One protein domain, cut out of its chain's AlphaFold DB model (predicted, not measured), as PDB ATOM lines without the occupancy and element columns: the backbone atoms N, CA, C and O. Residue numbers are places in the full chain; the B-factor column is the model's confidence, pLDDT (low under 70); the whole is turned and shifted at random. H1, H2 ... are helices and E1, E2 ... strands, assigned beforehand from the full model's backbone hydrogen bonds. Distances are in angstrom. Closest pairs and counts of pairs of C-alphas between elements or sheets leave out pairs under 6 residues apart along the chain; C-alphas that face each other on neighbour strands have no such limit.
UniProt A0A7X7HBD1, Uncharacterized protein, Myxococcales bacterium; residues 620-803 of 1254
ATOM      1  N   GLU A 620     184.871 -97.268 110.376       85.56
ATOM      2  CA  GLU A 620     184.628 -98.667 110.007       85.56
ATOM      3  C   GLU A 620     185.311 -99.611 111.007       85.56
ATOM      4  O   GLU A 620     186.437 -99.347 111.441       85.56
ATOM      5  N   ILE A 621     184.652-100.726 111.346       87.81
ATOM      6  CA  ILE A 621     185.166-101.765 112.253       87.81
ATOM      7  C   ILE A 621     185.453-103.040 111.459       87.81
ATOM      8  O   ILE A 621     184.606-103.513 110.699       87.81
ATOM      9  N   TYR A 622     186.622-103.632 111.699       88.25
ATOM     10  CA  TYR A 622     187.020-104.926 111.154       88.25
ATOM     11  C   TYR A 622     187.478-105.861 112.272       88.25
ATOM     12  O   TYR A 622     188.241-105.466 113.157       88.25
ATOM     13  N   PHE A 623     187.078-107.125 112.183       86.25
ATOM     14  CA  PHE A 623     187.608-108.210 113.004       86.25
ATOM     15  C   PHE A 623     188.384-109.172 112.106       86.25
ATOM     16  O   PHE A 623     187.927-109.477 111.005       86.25
ATOM     17  N   LYS A 624     189.544-109.667 112.554       80.69
ATOM     18  CA  LYS A 624     190.233-110.763 111.849       80.69
ATOM     19  C   LYS A 624     189.836-112.103 112.468       80.69
ATOM     20  O   LYS A 624     189.996-112.286 113.673       80.69
ATOM     21  N   THR A 625     189.315-113.014 111.650       73.69
ATOM     22  CA  THR A 625     189.016-114.413 112.000       73.69
ATOM     23  C   THR A 625     189.883-115.358 111.162       73.69
ATOM     24  O   THR A 625     190.686-114.916 110.339       73.69
ATOM     25  N   SER A 626     189.709-116.666 111.358       61.47
ATOM     26  CA  SER A 626     190.205-117.728 110.474       61.47
ATOM     27  C   SER A 626     189.927-117.449 108.992       61.47
ATOM     28  O   SER A 626     190.829-117.587 108.177       61.47
ATOM     29  N   GLY A 627     188.721-116.974 108.661       60.47
ATOM     30  CA  GLY A 627     188.318-116.534 107.320       60.47
ATOM     31  C   GLY A 627     188.676-115.079 106.969       60.47
ATOM     32  O   GLY A 627     187.943-114.444 106.211       60.47
ATOM     33  N   GLY A 628     189.750-114.518 107.534       69.38
ATOM     34  CA  GLY A 628     190.291-113.203 107.166       69.38
ATOM     35  C   GLY A 628     189.631-111.993 107.845       69.38
ATOM     36  O   GLY A 628     189.056-112.086 108.928       69.38
ATOM     37  N   SER A 629     189.770-110.811 107.234       74.62
ATOM     38  CA  SER A 629     189.226-109.540 107.750       74.62
ATOM     39  C   SER A 629     187.731-109.401 107.427       74.62
ATOM     40  O   SER A 629     187.379-108.941 106.342       74.62
ATOM     41  N   LYS A 630     186.840-109.732 108.366       76.50
ATOM     42  CA  LYS A 630     185.387-109.537 108.207       76.50
ATOM     43  C   LYS A 630     184.994-108.125 108.706       76.50
ATOM     44  O   LYS A 630     185.295-107.742 109.840       76.50
ATOM     45  N   TYR A 631     184.354-107.333 107.839       81.19
ATOM     46  CA  TYR A 631     183.814-105.994 108.141       81.19
ATOM     47  C   TYR A 631     182.508-106.090 108.943       81.19
ATOM     48  O   TYR A 631     181.703-106.987 108.699       81.19
ATOM     49  N   VAL A 632     182.269-105.153 109.869       79.38
ATOM     50  CA  VAL A 632     181.015-105.071 110.633       79.38
ATOM     51  C   VAL A 632     180.427-103.665 110.541       79.38
ATOM     52  O   VAL A 632     180.953-102.708 111.111       79.38
ATOM     53  N   ALA A 633     179.305-103.547 109.829       76.31
ATOM     54  CA  ALA A 633     178.557-102.301 109.698       76.31
ATOM     55  C   ALA A 633     177.814-101.922 110.996       76.31
ATOM     56  O   ALA A 633     177.514-102.762 111.846       76.31
ATOM     57  N   ASN A 634     177.472-100.638 111.132       78.31
ATOM     58  CA  ASN A 634     176.845-100.093 112.338       78.31
ATOM     59  C   ASN A 634     175.534-100.829 112.699       78.31
ATOM     60  O   ASN A 634     174.621-100.926 111.878       78.31
ATOM     61  N   LYS A 635     175.439-101.309 113.944       78.75
ATOM     62  CA  LYS A 635     174.353-102.127 114.522       78.75
ATOM     63  C   LYS A 635     174.130-103.506 113.879       78.75
ATOM     64  O   LYS A 635     173.117-104.135 114.174       78.75
ATOM     65  N   LYS A 636     175.036-104.000 113.028       80.75
ATOM     66  CA  LYS A 636     175.015-105.406 112.586       80.75
ATOM     67  C   LYS A 636     175.685-106.310 113.628       80.75
ATOM     68  O   LYS A 636     176.382-105.839 114.529       80.75
ATOM     69  N   GLU A 637     175.422-107.609 113.524       81.88
ATOM     70  CA  GLU A 637     175.979-108.620 114.423       81.88
ATOM     71  C   GLU A 637     177.439-108.935 114.060       81.88
ATOM     72  O   GLU A 637     177.765-109.100 112.885       81.88
ATOM     73  N   PHE A 638     178.309-109.059 115.068       84.31
ATOM     74  CA  PHE A 638     179.600-109.726 114.935       84.31
ATOM     75  C   PHE A 638     179.511-111.140 115.543       84.31
ATOM     76  O   PHE A 638     179.374-111.264 116.770       84.31
ATOM     77  N   PRO A 639     179.571-112.201 114.717       76.44
ATOM     78  CA  PRO A 639     179.440-113.579 115.174       76.44
ATOM     79  C   PRO A 639     180.726-114.108 115.826       76.44
ATOM     80  O   PRO A 639     181.771-114.218 115.184       76.44
ATOM     81  N   PHE A 640     180.631-114.538 117.084       77.25
ATOM     82  CA  PHE A 640     181.683-115.289 117.771       77.25
ATOM     83  C   PHE A 640     181.676-116.758 117.326       77.25
ATOM     84  O   PHE A 640     181.018-117.616 117.921       77.25
ATOM     85  N   LYS A 641     182.423-117.034 116.256       66.69
ATOM     86  CA  LYS A 641     182.615-118.371 115.675       66.69
ATOM     87  C   LYS A 641     183.392-119.290 116.627       66.69
ATOM     88  O   LYS A 641     184.226-118.824 117.400       66.69
ATOM     89  N   GLY A 642     183.140-120.599 116.570       59.38
ATOM     90  CA  GLY A 642     183.902-121.602 117.336       59.38
ATOM     91  C   GLY A 642     183.669-121.613 118.858       59.38
ATOM     92  O   GLY A 642     184.415-122.269 119.589       59.38
ATOM     93  N   VAL A 643     182.645-120.922 119.368       65.81
ATOM     94  CA  VAL A 643     182.203-121.069 120.765       65.81
ATOM     95  C   VAL A 643     181.509-122.426 120.927       65.81
ATOM     96  O   VAL A 643     180.594-122.754 120.185       65.81
ATOM     97  N   THR A 644     181.949-123.223 121.902       64.38
ATOM     98  CA  THR A 644     181.468-124.589 122.172       64.38
ATOM     99  C   THR A 644     181.062-124.754 123.634       64.38
ATOM    100  O   THR A 644     181.356-123.898 124.474       64.38
ATOM    101  N   ALA A 645     180.454-125.891 123.987       62.81
ATOM    102  CA  ALA A 645     180.114-126.200 125.377       62.81
ATOM    103  C   ALA A 645     181.343-126.231 126.312       62.81
ATOM    104  O   ALA A 645     181.207-125.937 127.501       62.81
ATOM    105  N   GLU A 646     182.544-126.507 125.791       61.88
ATOM    106  CA  GLU A 646     183.804-126.444 126.543       61.88
ATOM    107  C   GLU A 646     184.430-125.041 126.591       61.88
ATOM    108  O   GLU A 646     185.221-124.775 127.495       61.88
ATOM    109  N   THR A 647     184.099-124.143 125.656       67.38
ATOM    110  CA  THR A 647     184.781-122.848 125.504       67.38
ATOM    111  C   THR A 647     184.590-121.979 126.748       67.38
ATOM    112  O   THR A 647     183.494-121.512 127.056       67.38
ATOM    113  N   THR A 648     185.682-121.769 127.485       70.75
ATOM    114  CA  THR A 648     185.750-120.858 128.637       70.75
ATOM    115  C   THR A 648     186.165-119.447 128.244       70.75
ATOM    116  O   THR A 648     185.799-118.509 128.944       70.75
ATOM    117  N   ASP A 649     186.939-119.312 127.164       76.31
ATOM    118  CA  ASP A 649     187.587-118.074 126.730       76.31
ATOM    119  C   ASP A 649     187.891-118.151 125.216       76.31
ATOM    120  O   ASP A 649     188.317-119.204 124.729       76.31
ATOM    121  N   ILE A 650     187.628-117.080 124.465       79.06
ATOM    122  CA  ILE A 650     187.962-116.919 123.038       79.06
ATOM    123  C   ILE A 650     188.046-115.423 122.702       79.06
ATOM    124  O   ILE A 650     187.231-114.633 123.182       79.06
ATOM    125  N   SER A 651     189.016-115.009 121.886       84.19
ATOM    126  CA  SER A 651     189.249-113.590 121.575       84.19
ATOM    127  C   SER A 651     189.471-113.326 120.090       84.19
ATOM    128  O   SER A 651     190.241-114.038 119.456       84.19
ATOM    129  N   PHE A 652     188.888-112.242 119.569       85.75
ATOM    130  CA  PHE A 652     189.142-111.751 118.209       85.75
ATOM    131  C   PHE A 652     189.767-110.341 118.238       85.75
ATOM    132  O   PHE A 652     189.271-109.474 118.973       85.75
ATOM    133  N   PRO A 653     190.838-110.078 117.461       88.31
ATOM    134  CA  PRO A 653     191.434-108.749 117.343       88.31
ATOM    135  C   PRO A 653     190.506-107.800 116.578       88.31
ATOM    136  O   PRO A 653     189.953-108.156 115.533       88.31
ATOM    137  N   MET A 654     190.370-106.574 117.081       92.25
ATOM    138  CA  MET A 654     189.520-105.540 116.502       92.25
ATOM    139  C   MET A 654     190.349-104.358 115.997       92.25
ATOM    140  O   MET A 654     191.102-103.719 116.740       92.25
ATOM    141  N   PHE A 655     190.148-104.042 114.726       91.38
ATOM    142  CA  PHE A 655     190.796-102.964 113.996       91.38
ATOM    143  C   PHE A 655     189.763-101.919 113.591       91.38
ATOM    144  O   PHE A 655     188.589-102.241 113.395       91.38
ATOM    145  N   MET A 656     190.198-100.669 113.439       90.31
ATOM    146  CA  MET A 656     189.333 -99.604 112.933       90.31
ATOM    147  C   MET A 656     190.088 -98.651 112.019       90.31
ATOM    148  O   MET A 656     191.276 -98.396 112.209       90.31
ATOM    149  N   ARG A 657     189.358 -98.075 111.067       85.62
ATOM    150  CA  ARG A 657     189.825 -97.002 110.182       85.62
ATOM    151  C   ARG A 657     188.714 -95.973 109.980       85.62
ATOM    152  O   ARG A 657     187.553 -96.253 110.272       85.62
ATOM    153  N   THR A 658     189.046 -94.789 109.473       79.94
ATOM    154  CA  THR A 658     188.030 -93.936 108.836       79.94
ATOM    155  C   THR A 658     187.501 -94.629 107.587       79.94
ATOM    156  O   THR A 658     188.286 -95.282 106.894       79.94
ATOM    157  N   SER A 659     186.224 -94.443 107.247       75.12
ATOM    158  CA  SER A 659     185.734 -94.901 105.941       75.12
ATOM    159  C   SER A 659     186.487 -94.214 104.801       75.12
ATOM    160  O   SER A 659     186.926 -93.072 104.956       75.12
ATOM    161  N   ASP A 660     186.642 -94.894 103.659       67.69
ATOM    162  CA  ASP A 660     187.387 -94.358 102.508       67.69
ATOM    163  C   ASP A 660     186.842 -93.006 102.025       67.69
ATOM    164  O   ASP A 660     187.608 -92.223 101.473       67.69
ATOM    165  N   THR A 661     185.557 -92.709 102.240       64.12
ATOM    166  CA  THR A 661     184.918 -91.436 101.859       64.12
ATOM    167  C   THR A 661     185.047 -90.322 102.907       64.12
ATOM    168  O   THR A 661     184.748 -89.169 102.592       64.12
ATOM    169  N   SER A 662     185.466 -90.627 104.144       71.19
ATOM    170  CA  SER A 662     185.463 -89.660 105.253       71.19
ATOM    171  C   SER A 662     186.401 -88.488 104.975       71.19
ATOM    172  O   SER A 662     187.597 -88.684 104.791       71.19
ATOM    173  N   GLN A 663     185.871 -87.264 104.997       68.50
ATOM    174  CA  GLN A 663     186.668 -86.043 104.809       68.50
ATOM    175  C   GLN A 663     187.311 -85.560 106.118       68.50
ATOM    176  O   GLN A 663     188.396 -84.988 106.102       68.50
ATOM    177  N   SER A 664     186.665 -85.825 107.254       71.31
ATOM    178  CA  SER A 664     187.116 -85.380 108.573       71.31
ATOM    179  C   SER A 664     187.931 -86.457 109.294       71.31
ATOM    180  O   SER A 664     187.638 -87.653 109.200       71.31
ATOM    181  N   ALA A 665     188.937 -86.027 110.062       77.75
ATOM    182  CA  ALA A 665     189.676 -86.906 110.964       77.75
ATOM    183  C   ALA A 665     188.862 -87.227 112.225       77.75
ATOM    184  O   ALA A 665     188.162 -86.367 112.766       77.75
ATOM    185  N   MET A 666     188.975 -88.467 112.703       85.19
ATOM    186  CA  MET A 666     188.132 -89.023 113.763       85.19
ATOM    187  C   MET A 666     188.972 -89.479 114.958       85.19
ATOM    188  O   MET A 666     189.719 -90.453 114.887       85.19
ATOM    189  N   ARG A 667     188.816 -88.796 116.093       87.31
ATOM    190  CA  ARG A 667     189.468 -89.118 117.368       87.31
ATOM    191  C   ARG A 667     188.621 -90.100 118.165       87.31
ATOM    192  O   ARG A 667     187.610 -89.711 118.747       87.31
ATOM    193  N   VAL A 668     189.024 -91.365 118.223       89.06
ATOM    194  CA  VAL A 668     188.390 -92.384 119.074       89.06
ATOM    195  C   VAL A 668     188.624 -92.010 120.538       89.06
ATOM    196  O   VAL A 668     189.770 -91.875 120.967       89.06
ATOM    197  N   VAL A 669     187.544 -91.830 121.308       88.31
ATOM    198  CA  VAL A 669     187.606 -91.377 122.713       88.31
ATOM    199  C   VAL A 669     187.155 -92.425 123.727       88.31
ATOM    200  O   VAL A 669     187.625 -92.392 124.863       88.31
ATOM    201  N   SER A 670     186.285 -93.365 123.353       88.94
ATOM    202  CA  SER A 670     185.933 -94.492 124.228       88.94
ATOM    203  C   SER A 670     185.411 -95.698 123.457       88.94
ATOM    204  O   SER A 670     184.613 -95.546 122.533       88.94
ATOM    205  N   ILE A 671     185.790 -96.887 123.923       92.25
ATOM    206  CA  ILE A 671     185.242 -98.181 123.512       92.25
ATOM    207  C   ILE A 671     184.691 -98.853 124.774       92.25
ATOM    208  O   ILE A 671     185.329 -98.820 125.828       92.25
ATOM    209  N   SER A 672     183.484 -99.405 124.690       92.50
ATOM    210  CA  SER A 672     182.733 -99.941 125.830       92.50
ATOM    211  C   SER A 672     181.793-101.061 125.393       92.50
ATOM    212  O   SER A 672     181.352-101.065 124.246       92.50
ATOM    213  N   ILE A 673     181.471-101.977 126.308       93.62
ATOM    214  CA  ILE A 673     180.500-103.053 126.080       93.62
ATOM    215  C   ILE A 673     179.289-102.828 127.000       93.62
ATOM    216  O   ILE A 673     179.432-102.674 128.216       93.62
ATOM    217  N   GLU A 674     178.104-102.774 126.401       93.19
ATOM    218  CA  GLU A 674     176.794-102.580 127.032       93.19
ATOM    219  C   GLU A 674     175.888-103.808 126.757       93.19
ATOM    220  O   GLU A 674     176.338-104.800 126.186       93.19
ATOM    221  N   GLY A 675     174.626-103.794 127.200       89.00
ATOM    222  CA  GLY A 675     173.683-104.916 127.015       89.00
ATOM    223  C   GLY A 675     173.554-105.871 128.214       89.00
ATOM    224  O   GLY A 675     174.083-105.605 129.297       89.00
ATOM    225  N   GLU A 676     172.796-106.962 128.032       84.19
ATOM    226  CA  GLU A 676     172.447-107.930 129.092       84.19
ATOM    227  C   GLU A 676     173.608-108.881 129.418       84.19
ATOM    228  O   GLU A 676     174.016-108.964 130.575       84.19
ATOM    229  N   ASP A 677     174.191-109.548 128.415       86.75
ATOM    230  CA  ASP A 677     175.282-110.517 128.615       86.75
ATOM    231  C   ASP A 677     176.675-109.880 128.608       86.75
ATOM    232  O   ASP A 677     177.680-110.581 128.500       86.75
ATOM    233  N   LYS A 678     176.770-108.553 128.757       88.19
ATOM    234  CA  LYS A 678     178.043-107.810 128.763       88.19
ATOM    235  C   LYS A 678     179.088-108.389 129.730       88.19
ATOM    236  O   LYS A 678     180.275-108.295 129.463       88.19
ATOM    237  N   ASP A 679     178.660-109.013 130.833       87.00
ATOM    238  CA  ASP A 679     179.543-109.595 131.854       87.00
ATOM    239  C   ASP A 679     180.129-110.967 131.425       87.00
ATOM    240  O   ASP A 679     180.831-111.615 132.209       87.00
ATOM    241  N   MET A 680     179.846-111.398 130.187       87.38
ATOM    242  CA  MET A 680     180.493-112.497 129.451       87.38
ATOM    243  C   MET A 680     181.424-111.990 128.331       87.38
ATOM    244  O   MET A 680     182.024-112.798 127.625       87.38
ATOM    245  N   PHE A 681     181.557-110.671 128.139       90.00
ATOM    246  CA  PHE A 681     182.420-110.080 127.116       90.00
ATOM    247  C   PHE A 681     183.393-109.055 127.728       90.00
ATOM    248  O   PHE A 681     183.009-108.146 128.460       90.00
ATOM    249  N   ARG A 682     184.683-109.162 127.400       89.81
ATOM    250  CA  ARG A 682     185.750-108.252 127.852       89.81
ATOM    251  C   ARG A 682     186.362-107.486 126.694       89.81
ATOM    252  O   ARG A 682     186.487-107.990 125.582       89.81
ATOM    253  N   TRP A 683     186.820-106.279 127.013       91.38
ATOM    254  CA  TRP A 683     187.624-105.443 126.130       91.38
ATOM    255  C   TRP A 683     189.095-105.469 126.569       91.38
ATOM    256  O   TRP A 683     189.444-105.008 127.664       91.38
ATOM    257  N   LEU A 684     189.949-106.046 125.723       89.06
ATOM    258  CA  LEU A 684     191.380-106.239 125.963       89.06
ATOM    259  C   LEU A 684     192.182-105.167 125.201       89.06
ATOM    260  O   LEU A 684     192.685-105.404 124.107       89.06
ATOM    261  N   ASP A 685     192.262-103.970 125.785       86.19
ATOM    262  CA  ASP A 685     192.886-102.757 125.213       86.19
ATOM    263  C   ASP A 685     194.392-102.592 125.487       86.19
ATOM    264  O   ASP A 685     194.990-101.582 125.117       86.19
ATOM    265  N   SER A 686     195.026-103.554 126.155       83.44
ATOM    266  CA  SER A 686     196.448-103.489 126.487       83.44
ATOM    267  C   SER A 686     197.090-104.864 126.408       83.44
ATOM    268  O   SER A 686     196.428-105.885 126.607       83.44
ATOM    269  N   ARG A 687     198.404-104.895 126.169       79.06
ATOM    270  CA  ARG A 687     199.161-106.150 126.148       79.06
ATOM    271  C   ARG A 687     199.083-106.892 127.487       79.06
ATOM    272  O   ARG A 687     198.896-108.096 127.483       79.06
ATOM    273  N   GLU A 688     199.065-106.177 128.616       81.00
ATOM    274  CA  GLU A 688     198.834-106.770 129.946       81.00
ATOM    275  C   GLU A 688     197.462-107.460 130.059       81.00
ATOM    276  O   GLU A 688     197.362-108.530 130.658       81.00
ATOM    277  N   LYS A 689     196.400-106.884 129.473       83.62
ATOM    278  CA  LYS A 689     195.071-107.518 129.443       83.62
ATOM    279  C   LYS A 689     195.036-108.725 128.509       83.62
ATOM    280  O   LYS A 689     194.483-109.750 128.897       83.62
ATOM    281  N   ILE A 690     195.640-108.622 127.324       80.06
ATOM    282  CA  ILE A 690     195.745-109.723 126.352       80.06
ATOM    283  C   ILE A 690     196.528-110.898 126.957       80.06
ATOM    284  O   ILE A 690     196.026-112.018 126.970       80.06
ATOM    285  N   ASP A 691     197.689-110.635 127.560       74.88
ATOM    286  CA  ASP A 691     198.515-111.640 128.245       74.88
ATOM    287  C   ASP A 691     197.815-112.238 129.488       74.88
ATOM    288  O   ASP A 691     198.153-113.341 129.916       74.88
ATOM    289  N   SER A 692     196.824-111.544 130.070       71.88
ATOM    290  CA  SER A 692     195.997-112.064 131.174       71.88
ATOM    291  C   SER A 692     194.814-112.936 130.725       71.88
ATOM    292  O   SER A 692     194.303-113.721 131.525       71.88
ATOM    293  N   ALA A 693     194.385-112.833 129.463       68.38
ATOM    294  CA  ALA A 693     193.286-113.611 128.887       68.38
ATOM    295  C   ALA A 693     193.788-114.974 128.376       68.38
ATOM    296  O   ALA A 693     193.774-115.278 127.183       68.38
ATOM    297  N   ILE A 694     194.295-115.790 129.304       61.38
ATOM    298  CA  ILE A 694     194.741-117.161 129.043       61.38
ATOM    299  C   ILE A 694     193.854-118.113 129.859       61.38
ATOM    300  O   ILE A 694     193.942-118.098 131.090       61.38
ATOM    301  N   PRO A 695     193.029-118.966 129.225       54.47
ATOM    302  CA  PRO A 695     192.243-119.954 129.952       54.47
ATOM    303  C   PRO A 695     193.153-121.005 130.606       54.47
ATOM    304  O   PRO A 695     194.004-121.601 129.943       54.47
ATOM    305  N   GLU A 696     192.938-121.288 131.899       49.75
ATOM    306  CA  GLU A 696     193.724-122.275 132.669       49.75
ATOM    307  C   GLU A 696     193.683-123.693 132.066       49.75
ATOM    308  O   GLU A 696     194.583-124.501 132.294       49.75
ATOM    309  N   SER A 697     192.654-123.990 131.267       47.62
ATOM    310  CA  SER A 697     192.464-125.253 130.547       47.62
ATOM    311  C   SER A 697     193.435-125.466 129.379       47.62
ATOM    312  O   SER A 697     193.561-126.590 128.894       47.62
ATOM    313  N   GLY A 698     194.064-124.400 128.869       47.81
ATOM    314  CA  GLY A 698     194.801-124.426 127.602       47.81
ATOM    315  C   GLY A 698     193.925-124.615 126.351       47.81
ATOM    316  O   GLY A 698     194.475-124.792 125.266       47.81
ATOM    317  N   LYS A 699     192.587-124.578 126.478       44.59
ATOM    318  CA  LYS A 699     191.621-124.602 125.364       44.59
ATOM    319  C   LYS A 699     190.978-123.218 125.197       44.59
ATOM    320  O   LYS A 699     190.351-122.729 126.134       44.59
ATOM    321  N   GLY A 700     191.087-122.639 124.002       52.53
ATOM    322  CA  GLY A 700     190.516-121.334 123.638       52.53
ATOM    323  C   GLY A 700     191.504-120.491 122.828       52.53
ATOM    324  O   GLY A 700     192.703-120.519 123.113       52.53
ATOM    325  N   PHE A 701     191.027-119.760 121.815       57.72
ATOM    326  CA  PHE A 701     191.898-118.880 121.029       57.72
ATOM    327  C   PHE A 701     192.277-117.648 121.854       57.72
ATOM    328  O   PHE A 701     191.415-116.881 122.295       57.72
ATOM    329  N   ARG A 702     193.588-117.450 122.030       67.50
ATOM    330  CA  ARG A 702     194.146-116.164 122.464       67.50
ATOM    331  C   ARG A 702     193.836-115.108 121.412       67.50
ATOM    332  O   ARG A 702     193.554-115.441 120.268       67.50
ATOM    333  N   CYS A 703     193.972-113.834 121.768       76.12
ATOM    334  CA  CYS A 703     193.984-112.817 120.730       76.12
ATOM    335  C   CYS A 703     195.279-112.925 119.911       76.12
ATOM    336  O   CYS A 703     196.364-112.616 120.406       76.12
ATOM    337  N   SER A 704     195.138-113.382 118.674       73.81
ATOM    338  CA  SER A 704     196.175-113.519 117.654       73.81
ATOM    339  C   SER A 704     195.716-112.822 116.372       73.81
ATOM    340  O   SER A 704     194.530-112.552 116.188       73.81
ATOM    341  N   ILE A 705     196.649-112.520 115.469       74.75
ATOM    342  CA  ILE A 705     196.325-112.234 114.066       74.75
ATOM    343  C   ILE A 705     196.678-113.485 113.256       74.75
ATOM    344  O   ILE A 705     197.864-113.822 113.199       74.75
ATOM    345  N   PRO A 706     195.705-114.170 112.631       68.44
ATOM    346  CA  PRO A 706     195.996-115.319 111.787       68.44
ATOM    347  C   PRO A 706     196.695-114.891 110.492       68.44
ATOM    348  O   PRO A 706     196.414-113.826 109.931       68.44
ATOM    349  N   VAL A 707     197.601-115.742 110.018       67.31
ATOM    350  CA  VAL A 707     198.294-115.628 108.733       67.31
ATOM    351  C   VAL A 707     197.697-116.670 107.797       67.31
ATOM    352  O   VAL A 707     197.688-117.857 108.117       67.31
ATOM    353  N   ILE A 708     197.188-116.223 106.653       60.16
ATOM    354  CA  ILE A 708     196.477-117.049 105.672       60.16
ATOM    355  C   ILE A 708     197.320-117.116 104.396       60.16
ATOM    356  O   ILE A 708     197.882-116.103 103.977       60.16
ATOM    357  N   ASP A 709     197.413-118.292 103.782       55.03
ATOM    358  CA  ASP A 709     197.967-118.444 102.436       55.03
ATOM    359  C   ASP A 709     196.919-118.038 101.388       55.03
ATOM    360  O   ASP A 709     195.914-118.722 101.191       55.03
ATOM    361  N   GLU A 710     197.174-116.933 100.684       50.44
ATOM    362  CA  GLU A 710     196.304-116.385  99.630       50.44
ATOM    363  C   GLU A 710     196.000-117.377  98.491       50.44
ATOM    364  O   GLU A 710     195.041-117.173  97.747       50.44
ATOM    365  N   SER A 711     196.802-118.437  98.326       43.53
ATOM    366  CA  SER A 711     196.629-119.431  97.260       43.53
ATOM    367  C   SER A 711     195.769-120.645  97.636       43.53
ATOM    368  O   SER A 711     195.337-121.371  96.738       43.53
ATOM    369  N   SER A 712     195.493-120.853  98.927       49.59
ATOM    370  CA  SER A 712     194.690-121.976  99.445       49.59
ATOM    371  C   SER A 712     193.527-121.555 100.349       49.59
ATOM    372  O   SER A 712     192.589-122.329 100.526       49.59
ATOM    373  N   GLY A 713     193.581-120.352 100.929       48.81
ATOM    374  CA  GLY A 713     192.656-119.906 101.972       48.81
ATOM    375  C   GLY A 713     192.927-120.526 103.350       48.81
ATOM    376  O   GLY A 713     192.230-120.193 104.306       48.81
ATOM    377  N   GLU A 714     193.931-121.400 103.488       51.22
ATOM    378  CA  GLU A 714     194.253-122.054 104.758       51.22
ATOM    379  C   GLU A 714     195.076-121.142 105.685       51.22
ATOM    380  O   GLU A 714     195.954-120.388 105.254       51.22
ATOM    381  N   MET A 715     194.819-121.235 106.995       57.41
ATOM    382  CA  MET A 715     195.638-120.587 108.021       57.41
ATOM    383  C   MET A 715     196.960-121.351 108.190       57.41
ATOM    384  O   MET A 715     196.957-122.540 108.510       57.41
ATOM    385  N   VAL A 716     198.086-120.659 108.011       70.50
ATOM    386  CA  VAL A 716     199.438-121.248 108.002       70.50
ATOM    387  C   VAL A 716     200.319-120.839 109.189       70.50
ATOM    388  O   VAL A 716     201.278-121.550 109.486       70.50
ATOM    389  N   ASP A 717     200.015-119.730 109.874       70.00
ATOM    390  CA  ASP A 717     200.723-119.257 111.081       70.00
ATOM    391  C   ASP A 717     199.836-118.290 111.907       70.00
ATOM    392  O   ASP A 717     198.775-117.865 111.446       70.00
ATOM    393  N   GLU A 718     200.265-117.906 113.115       73.00
ATOM    394  CA  GLU A 718     199.560-116.958 113.996       73.00
ATOM    395  C   GLU A 718     200.506-115.953 114.685       73.00
ATOM    396  O   GLU A 718     201.467-116.315 115.368       73.00
ATOM    397  N   ILE A 719     200.186-114.657 114.601       74.31
ATOM    398  CA  ILE A 719     200.931-113.585 115.275       74.31
ATOM    399  C   ILE A 719     200.304-113.307 116.649       74.31
ATOM    400  O   ILE A 719     199.256-112.669 116.747       74.31
ATOM    401  N   PHE A 720     200.974-113.738 117.720       69.56
ATOM    402  CA  PHE A 720     200.533-113.520 119.110       69.56
ATOM    403  C   PHE A 720     201.074-112.233 119.762       69.56
ATOM    404  O   PHE A 720     200.552-111.796 120.785       69.56
ATOM    405  N   GLU A 721     202.132-111.619 119.220       69.00
ATOM    406  CA  GLU A 721     202.756-110.416 119.799       69.00
ATOM    407  C   GLU A 721     202.000-109.133 119.422       69.00
ATOM    408  O   GLU A 721     202.484-108.287 118.672       69.00
ATOM    409  N   LEU A 722     200.787-108.993 119.953       78.94
ATOM    410  CA  LEU A 722     199.900-107.876 119.642       78.94
ATOM    411  C   LEU A 722     200.203-106.619 120.471       78.94
ATOM    412  O   LEU A 722     200.477-106.681 121.671       78.94
ATOM    413  N   ALA A 723     200.108-105.457 119.820       79.81
ATOM    414  CA  ALA A 723     200.321-104.140 120.419       79.81
ATOM    415  C   ALA A 723     199.136-103.203 120.097       79.81
ATOM    416  O   ALA A 723     199.162-102.519 119.075       79.81
ATOM    417  N   PRO A 724     198.081-103.183 120.935       84.75
ATOM    418  CA  PRO A 724     196.959-102.259 120.778       84.75
ATOM    419  C   PRO A 724     197.375-100.785 120.901       84.75
ATOM    420  O   PRO A 724     198.253-100.449 121.701       84.75
ATOM    421  N   VAL A 725     196.710 -99.892 120.161       85.75
ATOM    422  CA  VAL A 725     196.936 -98.444 120.278       85.75
ATOM    423  C   VAL A 725     196.428 -97.901 121.616       85.75
ATOM    424  O   VAL A 725     195.345 -98.240 122.090       85.75
ATOM    425  N   SER A 726     197.213 -97.025 122.248       76.56
ATOM    426  CA  SER A 726     196.887 -96.531 123.589       76.56
ATOM    427  C   SER A 726     195.814 -95.439 123.554       76.56
ATOM    428  O   SER A 726     196.098 -94.278 123.248       76.56
ATOM    429  N   LEU A 727     194.588 -95.793 123.950       76.69
ATOM    430  CA  LEU A 727     193.509 -94.842 124.239       76.69
ATOM    431  C   LEU A 727     193.814 -94.039 125.515       76.69
ATOM    432  O   LEU A 727     193.308 -94.303 126.606       76.69
ATOM    433  N   SER A 728     194.688 -93.045 125.366       67.75
ATOM    434  CA  SER A 728     195.029 -92.082 126.414       67.75
ATOM    435  C   SER A 728     193.846 -91.164 126.759       67.75
ATOM    436  O   SER A 728     192.833 -91.130 126.063       67.75
ATOM    437  N   SER A 729     193.997 -90.295 127.766       62.12
ATOM    438  CA  SER A 729     193.015 -89.234 128.061       62.12
ATOM    439  C   SER A 729     192.849 -88.179 126.951       62.12
ATOM    440  O   SER A 729     192.043 -87.260 127.105       62.12
ATOM    441  N   LYS A 730     193.594 -88.298 125.841       67.31
ATOM    442  CA  LYS A 730     193.420 -87.525 124.603       67.31
ATOM    443  C   LYS A 730     192.761 -88.317 123.461       67.31
ATOM    444  O   LYS A 730     192.540 -87.728 122.413       67.31
ATOM    445  N   GLY A 731     192.449 -89.603 123.640       80.12
ATOM    446  CA  GLY A 731     192.000 -90.491 122.562       80.12
ATOM    447  C   GLY A 731     193.131 -90.957 121.636       80.12
ATOM    448  O   GLY A 731     194.310 -90.832 121.984       80.12
ATOM    449  N   PHE A 732     192.750 -91.499 120.475       84.75
ATOM    450  CA  PHE A 732     193.628 -91.867 119.354       84.75
ATOM    451  C   PHE A 732     193.018 -91.383 118.029       84.75
ATOM    452  O   PHE A 732     191.804 -91.486 117.850       84.75
ATOM    453  N   ASP A 733     193.844 -90.886 117.107       83.94
ATOM    454  CA  ASP A 733     193.387 -90.181 115.904       83.94
ATOM    455  C   ASP A 733     193.455 -91.065 114.653       83.94
ATOM    456  O   ASP A 733     194.515 -91.565 114.281       83.94
ATOM    457  N   LEU A 734     192.317 -91.227 113.976       80.62
ATOM    458  CA  LEU A 734     192.213 -91.857 112.662       80.62
ATOM    459  C   LEU A 734     192.106 -90.758 111.597       80.62
ATOM    460  O   LEU A 734     191.123 -90.014 111.562       80.62
ATOM    461  N   LEU A 735     193.132 -90.638 110.754       76.44
ATOM    462  CA  LEU A 735     193.185 -89.659 109.664       76.44
ATOM    463  C   LEU A 735     192.561 -90.231 108.374       76.44
ATOM    464  O   LEU A 735     192.787 -91.412 108.084       76.44
ATOM    465  N   PRO A 736     191.850 -89.412 107.569       71.06
ATOM    466  CA  PRO A 736     191.311 -89.804 106.269       71.06
ATOM    467  C   PRO A 736     192.342 -90.500 105.383       71.06
ATOM    468  O   PRO A 736     193.421 -89.971 105.121       71.06
ATOM    469  N   GLY A 737     192.012 -91.703 104.916       64.19
ATOM    470  CA  GLY A 737     192.825 -92.440 103.945       64.19
ATOM    471  C   GLY A 737     194.215 -92.899 104.414       64.19
ATOM    472  O   GLY A 737     194.934 -93.500 103.619       64.19
ATOM    473  N   ALA A 738     194.604 -92.667 105.673       67.75
ATOM    474  CA  ALA A 738     195.904 -93.100 106.202       67.75
ATOM    475  C   ALA A 738     196.002 -94.624 106.411       67.75
ATOM    476  O   ALA A 738     197.101 -95.179 106.426       67.75
ATOM    477  N   PHE A 739     194.855 -95.297 106.549       73.31
ATOM    478  CA  PHE A 739     194.763 -96.711 106.899       73.31
ATOM    479  C   PHE A 739     193.944 -97.517 105.879       73.31
ATOM    480  O   PHE A 739     192.783 -97.217 105.589       73.31
ATOM    481  N   THR A 740     194.555 -98.580 105.361       68.19
ATOM    482  CA  THR A 740     193.948 -99.615 104.518       68.19
ATOM    483  C   THR A 740     193.544-100.827 105.366       68.19
ATOM    484  O   THR A 740     193.865-100.920 106.549       68.19
ATOM    485  N   THR A 741     192.879-101.807 104.758       68.62
ATOM    486  CA  THR A 741     192.587-103.118 105.368       68.62
ATOM    487  C   THR A 741     193.837-103.947 105.704       68.62
ATOM    488  O   THR A 741     193.749-104.904 106.477       68.62
ATOM    489  N   GLU A 742     195.003-103.591 105.158       66.75
ATOM    490  CA  GLU A 742     196.286-104.259 105.418       66.75
ATOM    491  C   GLU A 742     197.008-103.651 106.630       66.75
ATOM    492  O   GLU A 742     197.464-104.396 107.499       66.75
ATOM    493  N   ASN A 743     197.076-102.313 106.718       71.94
ATOM    494  CA  ASN A 743     197.850-101.580 107.735       71.94
ATOM    495  C   ASN A 743     197.000-100.874 108.818       71.94
ATOM    496  O   ASN A 743     197.529-100.060 109.576       71.94
ATOM    497  N   MET A 744     195.697-101.166 108.900       83.38
ATOM    498  CA  MET A 744     194.796-100.612 109.919       83.38
ATOM    499  C   MET A 744     195.280-100.860 111.365       83.38
ATOM    500  O   MET A 744     195.757-101.955 111.675       83.38
ATOM    501  N   PRO A 745     195.136 -99.879 112.277       85.25
ATOM    502  CA  PRO A 745     195.585 -99.998 113.660       85.25
ATOM    503  C   PRO A 745     194.703-100.948 114.482       85.25
ATOM    504  O   PRO A 745     193.470-100.892 114.444       85.25
ATOM    505  N   LEU A 746     195.356-101.798 115.277       88.12
ATOM    506  CA  LEU A 746     194.718-102.642 116.286       88.12
ATOM    507  C   LEU A 746     194.310-101.784 117.490       88.12
ATOM    508  O   LEU A 746     195.169-101.180 118.128       88.12
ATOM    509  N   PHE A 747     193.029-101.777 117.861       90.44
ATOM    510  CA  PHE A 747     192.560-101.072 119.066       90.44
ATOM    511  C   PHE A 747     192.523-101.950 120.318       90.44
ATOM    512  O   PHE A 747     192.479-101.431 121.431       90.44
ATOM    513  N   GLY A 748     192.548-103.267 120.145       89.88
ATOM    514  CA  GLY A 748     192.432-104.248 121.217       89.88
ATOM    515  C   GLY A 748     191.695-105.483 120.723       89.88
ATOM    516  O   GLY A 748     191.556-105.688 119.516       89.88
ATOM    517  N   CYS A 749     191.204-106.298 121.649       90.31
ATOM    518  CA  CYS A 749     190.482-107.525 121.324       90.31
ATOM    519  C   CYS A 749     189.160-107.611 122.082       90.31
ATOM    520  O   CYS A 749     189.111-107.297 123.276       90.31
ATOM    521  N   ILE A 750     188.106-108.079 121.413       90.75
ATOM    522  CA  ILE A 750     186.873-108.481 122.095       90.75
ATOM    523  C   ILE A 750     187.023-109.951 122.478       90.75
ATOM    524  O   ILE A 750     187.326-110.799 121.639       90.75
ATOM    525  N   ASN A 751     186.816-110.231 123.756       88.94
ATOM    526  CA  ASN A 751     186.988-111.536 124.371       88.94
ATOM    527  C   ASN A 751     185.646-112.032 124.910       88.94
ATOM    528  O   ASN A 751     185.098-111.397 125.806       88.94
ATOM    529  N   PHE A 752     185.124-113.146 124.400       87.19
ATOM    530  CA  PHE A 752     184.028-113.859 125.056       87.19
ATOM    531  C   PHE A 752     184.622-114.784 126.117       87.19
ATOM    532  O   PHE A 752     185.480-115.614 125.814       87.19
ATOM    533  N   HIS A 753     184.146-114.665 127.352       83.06
ATOM    534  CA  HIS A 753     184.540-115.522 128.460       83.06
ATOM    535  C   HIS A 753     183.307-115.980 129.242       83.06
ATOM    536  O   HIS A 753     182.379-115.214 129.496       83.06
ATOM    537  N   ARG A 754     183.320-117.222 129.721       76.94
ATOM    538  CA  ARG A 754     182.225-117.785 130.520       76.94
ATOM    539  C   ARG A 754     182.657-117.934 131.974       76.94
ATOM    540  O   ARG A 754     183.698-118.520 132.258       76.94
ATOM    541  N   GLN A 755     181.866-117.399 132.901       67.38
ATOM    542  CA  GLN A 755     182.164-117.483 134.335       67.38
ATOM    543  C   GLN A 755     181.849-118.889 134.883       67.38
ATOM    544  O   GLN A 755     180.938-119.570 134.400       67.38
ATOM    545  N   GLU A 756     182.574-119.342 135.911       57.44
ATOM    546  CA  GLU A 756     182.239-120.606 136.579       57.44
ATOM    547  C   GLU A 756     180.823-120.544 137.176       57.44
ATOM    548  O   GLU A 756     180.461-119.603 137.882       57.44
ATOM    549  N   GLY A 757     180.009-121.562 136.894       56.22
ATOM    550  CA  GLY A 757     178.627-121.640 137.375       56.22
ATOM    551  C   GLY A 757     177.588-120.889 136.532       56.22
ATOM    552  O   GLY A 757     176.407-120.936 136.882       56.22
ATOM    553  N   THR A 758     177.959-120.252 135.411       61.56
ATOM    554  CA  THR A 758     176.967-119.801 134.418       61.56
ATOM    555  C   THR A 758     176.162-121.004 133.905       61.56
ATOM    556  O   THR A 758     176.724-122.021 133.505       61.56
ATOM    557  N   SER A 759     174.830-120.907 133.938       52.41
ATOM    558  CA  SER A 759     173.937-122.002 133.539       52.41
ATOM    559  C   SER A 759     174.025-122.273 132.036       52.41
ATOM    560  O   SER A 759     173.591-121.434 131.251       52.41
ATOM    561  N   LEU A 760     174.463-123.480 131.656       54.97
ATOM    562  CA  LEU A 760     174.569-123.942 130.259       54.97
ATOM    563  C   LEU A 760     173.289-123.720 129.430       54.97
ATOM    564  O   LEU A 760     173.392-123.392 128.257       54.97
ATOM    565  N   LYS A 761     172.111-123.756 130.075       53.47
ATOM    566  CA  LYS A 761     170.783-123.522 129.469       53.47
ATOM    567  C   LYS A 761     170.597-122.197 128.709       53.47
ATOM    568  O   LYS A 761     169.544-122.006 128.104       53.47
ATOM    569  N   LYS A 762     171.525-121.237 128.808       62.31
ATOM    570  CA  LYS A 762     171.544-120.049 127.943       62.31
ATOM    571  C   LYS A 762     172.582-120.300 126.848       62.31
ATOM    572  O   LYS A 762     173.763-120.054 127.049       62.31
ATOM    573  N   GLY A 763     172.121-120.835 125.716       67.50
ATOM    574  CA  GLY A 763     172.976-121.204 124.582       67.50
ATOM    575  C   GLY A 763     173.456-120.028 123.723       67.50
ATOM    576  O   GLY A 763     174.384-120.209 122.943       67.50
ATOM    577  N   ILE A 764     172.850-118.839 123.862       77.62
ATOM    578  CA  ILE A 764     173.168-117.625 123.091       77.62
ATOM    579  C   ILE A 764     173.362-116.444 124.052       77.62
ATOM    580  O   ILE A 764     172.536-116.231 124.945       77.62
ATOM    581  N   PHE A 765     174.423-115.664 123.842       82.94
ATOM    582  CA  PHE A 765     174.799-114.484 124.624       82.94
ATOM    583  C   PHE A 765     174.927-113.260 123.714       82.94
ATOM    584  O   PHE A 765     175.611-113.337 122.691       82.94
ATOM    585  N   ASN A 766     174.310-112.139 124.103       89.31
ATOM    586  CA  ASN A 766     174.289-110.900 123.318       89.31
ATOM    587  C   ASN A 766     174.753-109.683 124.136       89.31
ATOM    588  O   ASN A 766     174.240-109.420 125.230       89.31
ATOM    589  N   ALA A 767     175.677-108.901 123.578       91.62
ATOM    590  CA  ALA A 767     176.140-107.636 124.147       91.62
ATOM    591  C   ALA A 767     176.395-106.584 123.056       91.62
ATOM    592  O   ALA A 767     176.769-106.916 121.937       91.62
ATOM    593  N   ASP A 768     176.241-105.304 123.381       93.25
ATOM    594  CA  ASP A 768     176.476-104.201 122.448       93.25
ATOM    595  C   ASP A 768     177.897-103.659 122.616       93.25
ATOM    596  O   ASP A 768     178.200-102.970 123.593       93.25
ATOM    597  N   LEU A 769     178.775-103.905 121.643       94.12
ATOM    598  CA  LEU A 769     179.989-103.109 121.505       94.12
ATOM    599  C   LEU A 769     179.604-101.700 121.051       94.12
ATOM    600  O   LEU A 769     178.795-101.521 120.140       94.12
ATOM    601  N   LYS A 770     180.208-100.691 121.672       93.62
ATOM    602  CA  LYS A 770     179.902 -99.280 121.457       93.62
ATOM    603  C   LYS A 770     181.176 -98.453 121.444       93.62
ATOM    604  O   LYS A 770     181.978 -98.508 122.380       93.62
ATOM    605  N   ILE A 771     181.333 -97.678 120.381       91.81
ATOM    606  CA  ILE A 771     182.531 -96.916 120.047       91.81
ATOM    607  C   ILE A 771     182.118 -95.469 119.813       91.81
ATOM    608  O   ILE A 771     181.243 -95.193 118.992       91.81
ATOM    609  N   VAL A 772     182.743 -94.547 120.539       90.94
ATOM    610  CA  VAL A 772     182.507 -93.106 120.406       90.94
ATOM    611  C   VAL A 772     183.771 -92.450 119.873       90.94
ATOM    612  O   VAL A 772     184.848 -92.584 120.463       90.94
ATOM    613  N   ALA A 773     183.620 -91.711 118.778       89.75
ATOM    614  CA  ALA A 773     184.663 -90.889 118.186       89.75
ATOM    615  C   ALA A 773     184.203 -89.429 118.063       89.75
ATOM    616  O   ALA A 773     183.012 -89.148 117.934       89.75
ATOM    617  N   GLN A 774     185.154 -88.503 118.126       89.38
ATOM    618  CA  GLN A 774     184.957 -87.066 117.941       89.38
ATOM    619  C   GLN A 774     185.533 -86.638 116.594       89.38
ATOM    620  O   GLN A 774     186.662 -87.004 116.272       89.38
ATOM    621  N   GLU A 775     184.783 -85.844 115.837       85.31
ATOM    622  CA  GLU A 775     185.304 -85.180 114.637       85.31
ATOM    623  C   GLU A 775     186.392 -84.167 115.043       85.31
ATOM    624  O   GLU A 775     186.278 -83.530 116.095       85.31
ATOM    625  N   LEU A 776     187.440 -84.006 114.233       80.50
ATOM    626  CA  LEU A 776     188.504 -83.018 114.438       80.50
ATOM    627  C   LEU A 776     188.424 -81.857 113.440       80.50
ATOM    628  O   LEU A 776     188.078 -82.049 112.278       80.50
ATOM    629  N   ASP A 777     188.791 -80.656 113.894       76.50
ATOM    630  CA  ASP A 777     189.054 -79.505 113.027       76.50
ATOM    631  C   ASP A 777     190.435 -79.591 112.350       76.50
ATOM    632  O   ASP A 777     191.301 -80.369 112.758       76.50
ATOM    633  N   SER A 778     190.677 -78.748 111.338       66.81
ATOM    634  CA  SER A 778     191.960 -78.672 110.618       66.81
ATOM    635  C   SER A 778     193.137 -78.135 111.456       66.81
ATOM    636  O   SER A 778     194.253 -78.012 110.955       66.81
ATOM    637  N   ALA A 779     192.930 -77.883 112.757       67.25
ATOM    638  CA  ALA A 779     193.972 -77.634 113.753       67.25
ATOM    639  C   ALA A 779     194.121 -78.786 114.781       67.25
ATOM    640  O   ALA A 779     194.816 -78.627 115.788       67.25
ATOM    641  N   GLY A 780     193.487 -79.944 114.546       67.12
ATOM    642  CA  GLY A 780     193.603 -81.166 115.351       67.12
ATOM    643  C   GLY A 780     192.795 -81.179 116.656       67.12
ATOM    644  O   GLY A 780     192.999 -82.059 117.506       67.12
ATOM    645  N   ASN A 781     191.886 -80.222 116.859       80.00
ATOM    646  CA  ASN A 781     191.062 -80.107 118.067       80.00
ATOM    647  C   ASN A 781     189.676 -80.722 117.830       80.00
ATOM    648  O   ASN A 781     189.194 -80.692 116.703       80.00
ATOM    649  N   PRO A 782     188.993 -81.258 118.859       82.69
ATOM    650  CA  PRO A 782     187.652 -81.801 118.676       82.69
ATOM    651  C   PRO A 782     186.653 -80.725 118.230       82.69
ATOM    652  O   PRO A 782     186.386 -79.766 118.966       82.69
ATOM    653  N   ALA A 783     186.101 -80.912 117.032       82.81
ATOM    654  CA  ALA A 783     185.155 -80.019 116.390       82.81
ATOM    655  C   ALA A 783     183.858 -79.904 117.203       82.81
ATOM    656  O   ALA A 783     183.464 -80.807 117.954       82.81
ATOM    657  N   LYS A 784     183.178 -78.761 117.068       81.38
ATOM    658  CA  LYS A 784     182.007 -78.423 117.880       81.38
ATOM    659  C   LYS A 784     180.794 -78.032 117.057       81.38
ATOM    660  O   LYS A 784     180.892 -77.443 115.982       81.38
ATOM    661  N   ASN A 785     179.637 -78.353 117.613       75.19
ATOM    662  CA  ASN A 785     178.350 -77.841 117.176       75.19
ATOM    663  C   ASN A 785     178.168 -76.376 117.624       75.19
ATOM    664  O   ASN A 785     178.860 -75.922 118.541       75.19
ATOM    665  N   PRO A 786     177.208 -75.632 117.038       75.00
ATOM    666  CA  PRO A 786     176.906 -74.254 117.439       75.00
ATOM    667  C   PRO A 786     176.485 -74.083 118.910       75.00
ATOM    668  O   PRO A 786     176.588 -72.984 119.447       75.00
ATOM    669  N   ASP A 787     176.034 -75.153 119.573       69.88
ATOM    670  CA  ASP A 787     175.695 -75.183 121.005       69.88
ATOM    671  C   ASP A 787     176.915 -75.404 121.931       69.88
ATOM    672  O   ASP A 787     176.791 -75.348 123.155       69.88
ATOM    673  N   GLY A 788     178.102 -75.641 121.362       72.62
ATOM    674  CA  GLY A 788     179.342 -75.919 122.086       72.62
ATOM    675  C   GLY A 788     179.563 -77.387 122.473       72.62
ATOM    676  O   GLY A 788     180.613 -77.691 123.053       72.62
ATOM    677  N   SER A 789     178.634 -78.293 122.144       79.00
ATOM    678  CA  SER A 789     178.846 -79.743 122.242       79.00
ATOM    679  C   SER A 789     179.899 -80.212 121.231       79.00
ATOM    680  O   SER A 789     180.103 -79.584 120.191       79.00
ATOM    681  N   TYR A 790     180.600 -81.307 121.536       82.69
ATOM    682  CA  TYR A 790     181.509 -81.931 120.571       82.69
ATOM    683  C   TYR A 790     180.713 -82.670 119.503       82.69
ATOM    684  O   TYR A 790     179.769 -83.393 119.826       82.69
ATOM    685  N   ARG A 791     181.135 -82.549 118.245       82.25
ATOM    686  CA  ARG A 791     180.617 -83.385 117.164       82.25
ATOM    687  C   ARG A 791     181.102 -84.814 117.378       82.25
ATOM    688  O   ARG A 791     182.307 -85.054 117.460       82.25
ATOM    689  N   GLN A 792     180.162 -85.738 117.553       84.44
ATOM    690  CA  GLN A 792     180.442 -87.119 117.936       84.44
ATOM    691  C   GLN A 792     179.693 -88.103 117.050       84.44
ATOM    692  O   GLN A 792     178.477 -88.012 116.892       84.44
ATOM    693  N   THR A 793     180.424 -89.097 116.559       82.00
ATOM    694  CA  THR A 793     179.874 -90.276 115.890       82.00
ATOM    695  C   THR A 793     179.897 -91.429 116.885       82.00
ATOM    696  O   THR A 793     180.920 -91.687 117.522       82.00
ATOM    697  N   THR A 794     178.768 -92.125 117.031       85.94
ATOM    698  CA  THR A 794     178.701 -93.389 117.774       85.94
ATOM    699  C   THR A 794     178.458 -94.526 116.793       85.94
ATOM    700  O   THR A 794     177.471 -94.508 116.057       85.94
ATOM    701  N   MET A 795     179.347 -95.514 116.808       85.62
ATOM    702  CA  MET A 795     179.191 -96.772 116.088       85.62
ATOM    703  C   MET A 795     178.987 -97.901 117.095       85.62
ATOM    704  O   MET A 795     179.616 -97.914 118.155       85.62
ATOM    705  N   SER A 796     178.114 -98.846 116.765       86.12
ATOM    706  CA  SER A 796     177.870-100.040 117.570       86.12
ATOM    707  C   SER A 796     177.961-101.307 116.729       86.12
ATOM    708  O   SER A 796     177.734-101.265 115.522       86.12
ATOM    709  N   ALA A 797     178.251-102.431 117.376       88.19
ATOM    710  CA  ALA A 797     178.204-103.769 116.795       88.19
ATOM    711  C   ALA A 797     177.633-104.744 117.834       88.19
ATOM    712  O   ALA A 797     178.019-104.693 119.003       88.19
ATOM    713  N   VAL A 798     176.719-105.622 117.423       89.19
ATOM    714  CA  VAL A 798     176.082-106.583 118.336       89.19
ATOM    715  C   VAL A 798     176.979-107.813 118.448       89.19
ATOM    716  O   VAL A 798     177.059-108.621 117.528       89.19
ATOM    717  N   LEU A 799     177.690-107.949 119.562       90.00
ATOM    718  CA  LEU A 799     178.518-109.110 119.873       90.00
ATOM    719  C   LEU A 799     177.604-110.295 120.199       90.00
ATOM    720  O   LEU A 799     176.870-110.246 121.190       90.00
ATOM    721  N   LYS A 800     177.652-111.351 119.381       84.81
ATOM    722  CA  LYS A 800     176.757-112.511 119.494       84.81
ATOM    723  C   LYS A 800     177.556-113.804 119.545       84.81
ATOM    724  O   LYS A 800     178.236-114.153 118.583       84.81
ATOM    725  N   ALA A 801     177.469-114.513 120.667       79.50
ATOM    726  CA  ALA A 801     178.127-115.798 120.883       79.50
ATOM    727  C   ALA A 801     177.081-116.897 121.087       79.50
ATOM    728  O   ALA A 801     176.252-116.789 121.990       79.50
ATOM    729  N   ALA A 802     177.140-117.957 120.279       73.44
ATOM    730  CA  ALA A 802     176.290-119.139 120.414       73.44
ATOM    731  C   ALA A 802     177.144-120.380 120.699       73.44
ATOM    732  O   ALA A 802     178.192-120.574 120.087       73.44
ATOM    733  N   ILE A 803     176.705-121.218 121.638       68.12
ATOM    734  CA  ILE A 803     177.366-122.473 122.014       68.12
ATOM    735  C   ILE A 803     177.080-123.520 120.931       68.12
ATOM    736  O   ILE A 803     176.121-124.268 121.049       68.12
TER     737      ILE A 803
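Overview. This is residues 620 to 803 of the 1254 residues of an uncharacterized protein of Myxococcales bacterium (UniProt A0A7X7HBD1). Two five-stranded sheets stand face to face as a sandwich, their strands nearly aligned, and the sheet E3 E12 E11 E5 E9 is curled like part of a barrel. The small hairpin E7 and E8 lies off one side of the sandwich, the short helix H2 packs over E10 of the other sheet, and the long loop of residues 776 to 791 reaches out beyond one end of E11 and E12. The printed part has 184 residues with two named helices and twelve named strands, in the order E1 E2 E3 E4 E5 H1 E6 H2 E7 E8 E9 E10 E11 E12. The sheet E3 E12 E11 E5 E9 is mixed and the sheet E2 E1 E4 E10 E6 antiparallel; the class is mostly strand, though under half of the residues are in named elements. The whole is compact, with a radius of gyration of the C-alphas of 17.3 A and spans of 53 by 41 by 29 A.

Along the chain. In the curled sheet, E11 is the longest strand, residues 764 to 775, 35.7 A from C-alpha 764 at (173.168, -117.625, 123.091) to C-alpha 775. Beside it are E12, residues 792 to 802, 32.4 A, which ends with C-alpha 802 at (176.290, -119.139, 120.414), and E5, residues 666 to 674, 22.1 A, which bends by 57 degrees at residue 669. The edge strands are E3, residues 637 to 640, and E9, residues 732 to 734. The other sheet has E4, residues 649 to 658, 30.1 A; E10, residues 746 to 753, 20.4 A; E1, residues 620 to 625, 16.5 A, from C-alpha 620 at (184.628, -98.667, 110.007); E2, residues 628 to 632, 12.8 A; and E6, residues 681 to 684, 9.8 A. E7 is residues 705 to 708 and E8 residues 715 to 719. H1 is residues 677 to 680 and H2 residues 687 to 692.

Arrangement. E11 and E12 form a hairpin, antiparallel at 163 degrees, with N 799 and O 767 2.7 A apart. On the other side of E11, E5 is antiparallel to it, with N 667 and O 774 2.8 A apart. E9 is antiparallel to E5, with N 668 and O 732 2.8 A apart, and E3 is parallel to E12, with N 638 and O 798 2.8 A apart. The two strongly twisted sheets form a sandwich, two sheets face to face, with 60 pairs of C-alphas within 10 A and their best planes 38 degrees apart. In the second sheet, E4 is antiparallel to E1, with N 622 and O 655 2.9 A apart, and to E10, with N 654 and O 748 2.8 A apart. E1 and E2 form a hairpin, with N 625 and O 628 2.9 A apart; E10 and E6 are antiparallel, with N 682 and O 751 2.8 A apart. H2 is on this sheet at a height over the sheet of 9.1 A, only just over E10 alone, since 2 of its 6 C-alphas fall on E6; it runs along the strands, at 10 degrees to E10 on the local plane. H1 only grazes this sheet, with residues 678 to 680; the closest C-alphas of H1 and E11 are those of Lys 678 and Ala 767, 5.0 A. In the hairpin E7 and E8, N 707 and O 717 are 2.8 A apart; the closest C-alphas of E1 and E7 are those of Lys 624 and Ile 705, 6.6 A. Every O i to N i+4 pair in H2 is within hydrogen-bond range, and H1 is too short for such a pair.

Size, cuts and confidence. The two C-alphas farthest apart are those of Ser 712 and Asp 787, 54.9 A. The printed part has no cut. The long links are H2 to E7, E8 to E9, E9 to E10 and E11 to E12. The mean pLDDT of the printed part is 76.1, and 57 residues are under 70, among them residues 693 to 702, 706 to 715 and 755 to 763.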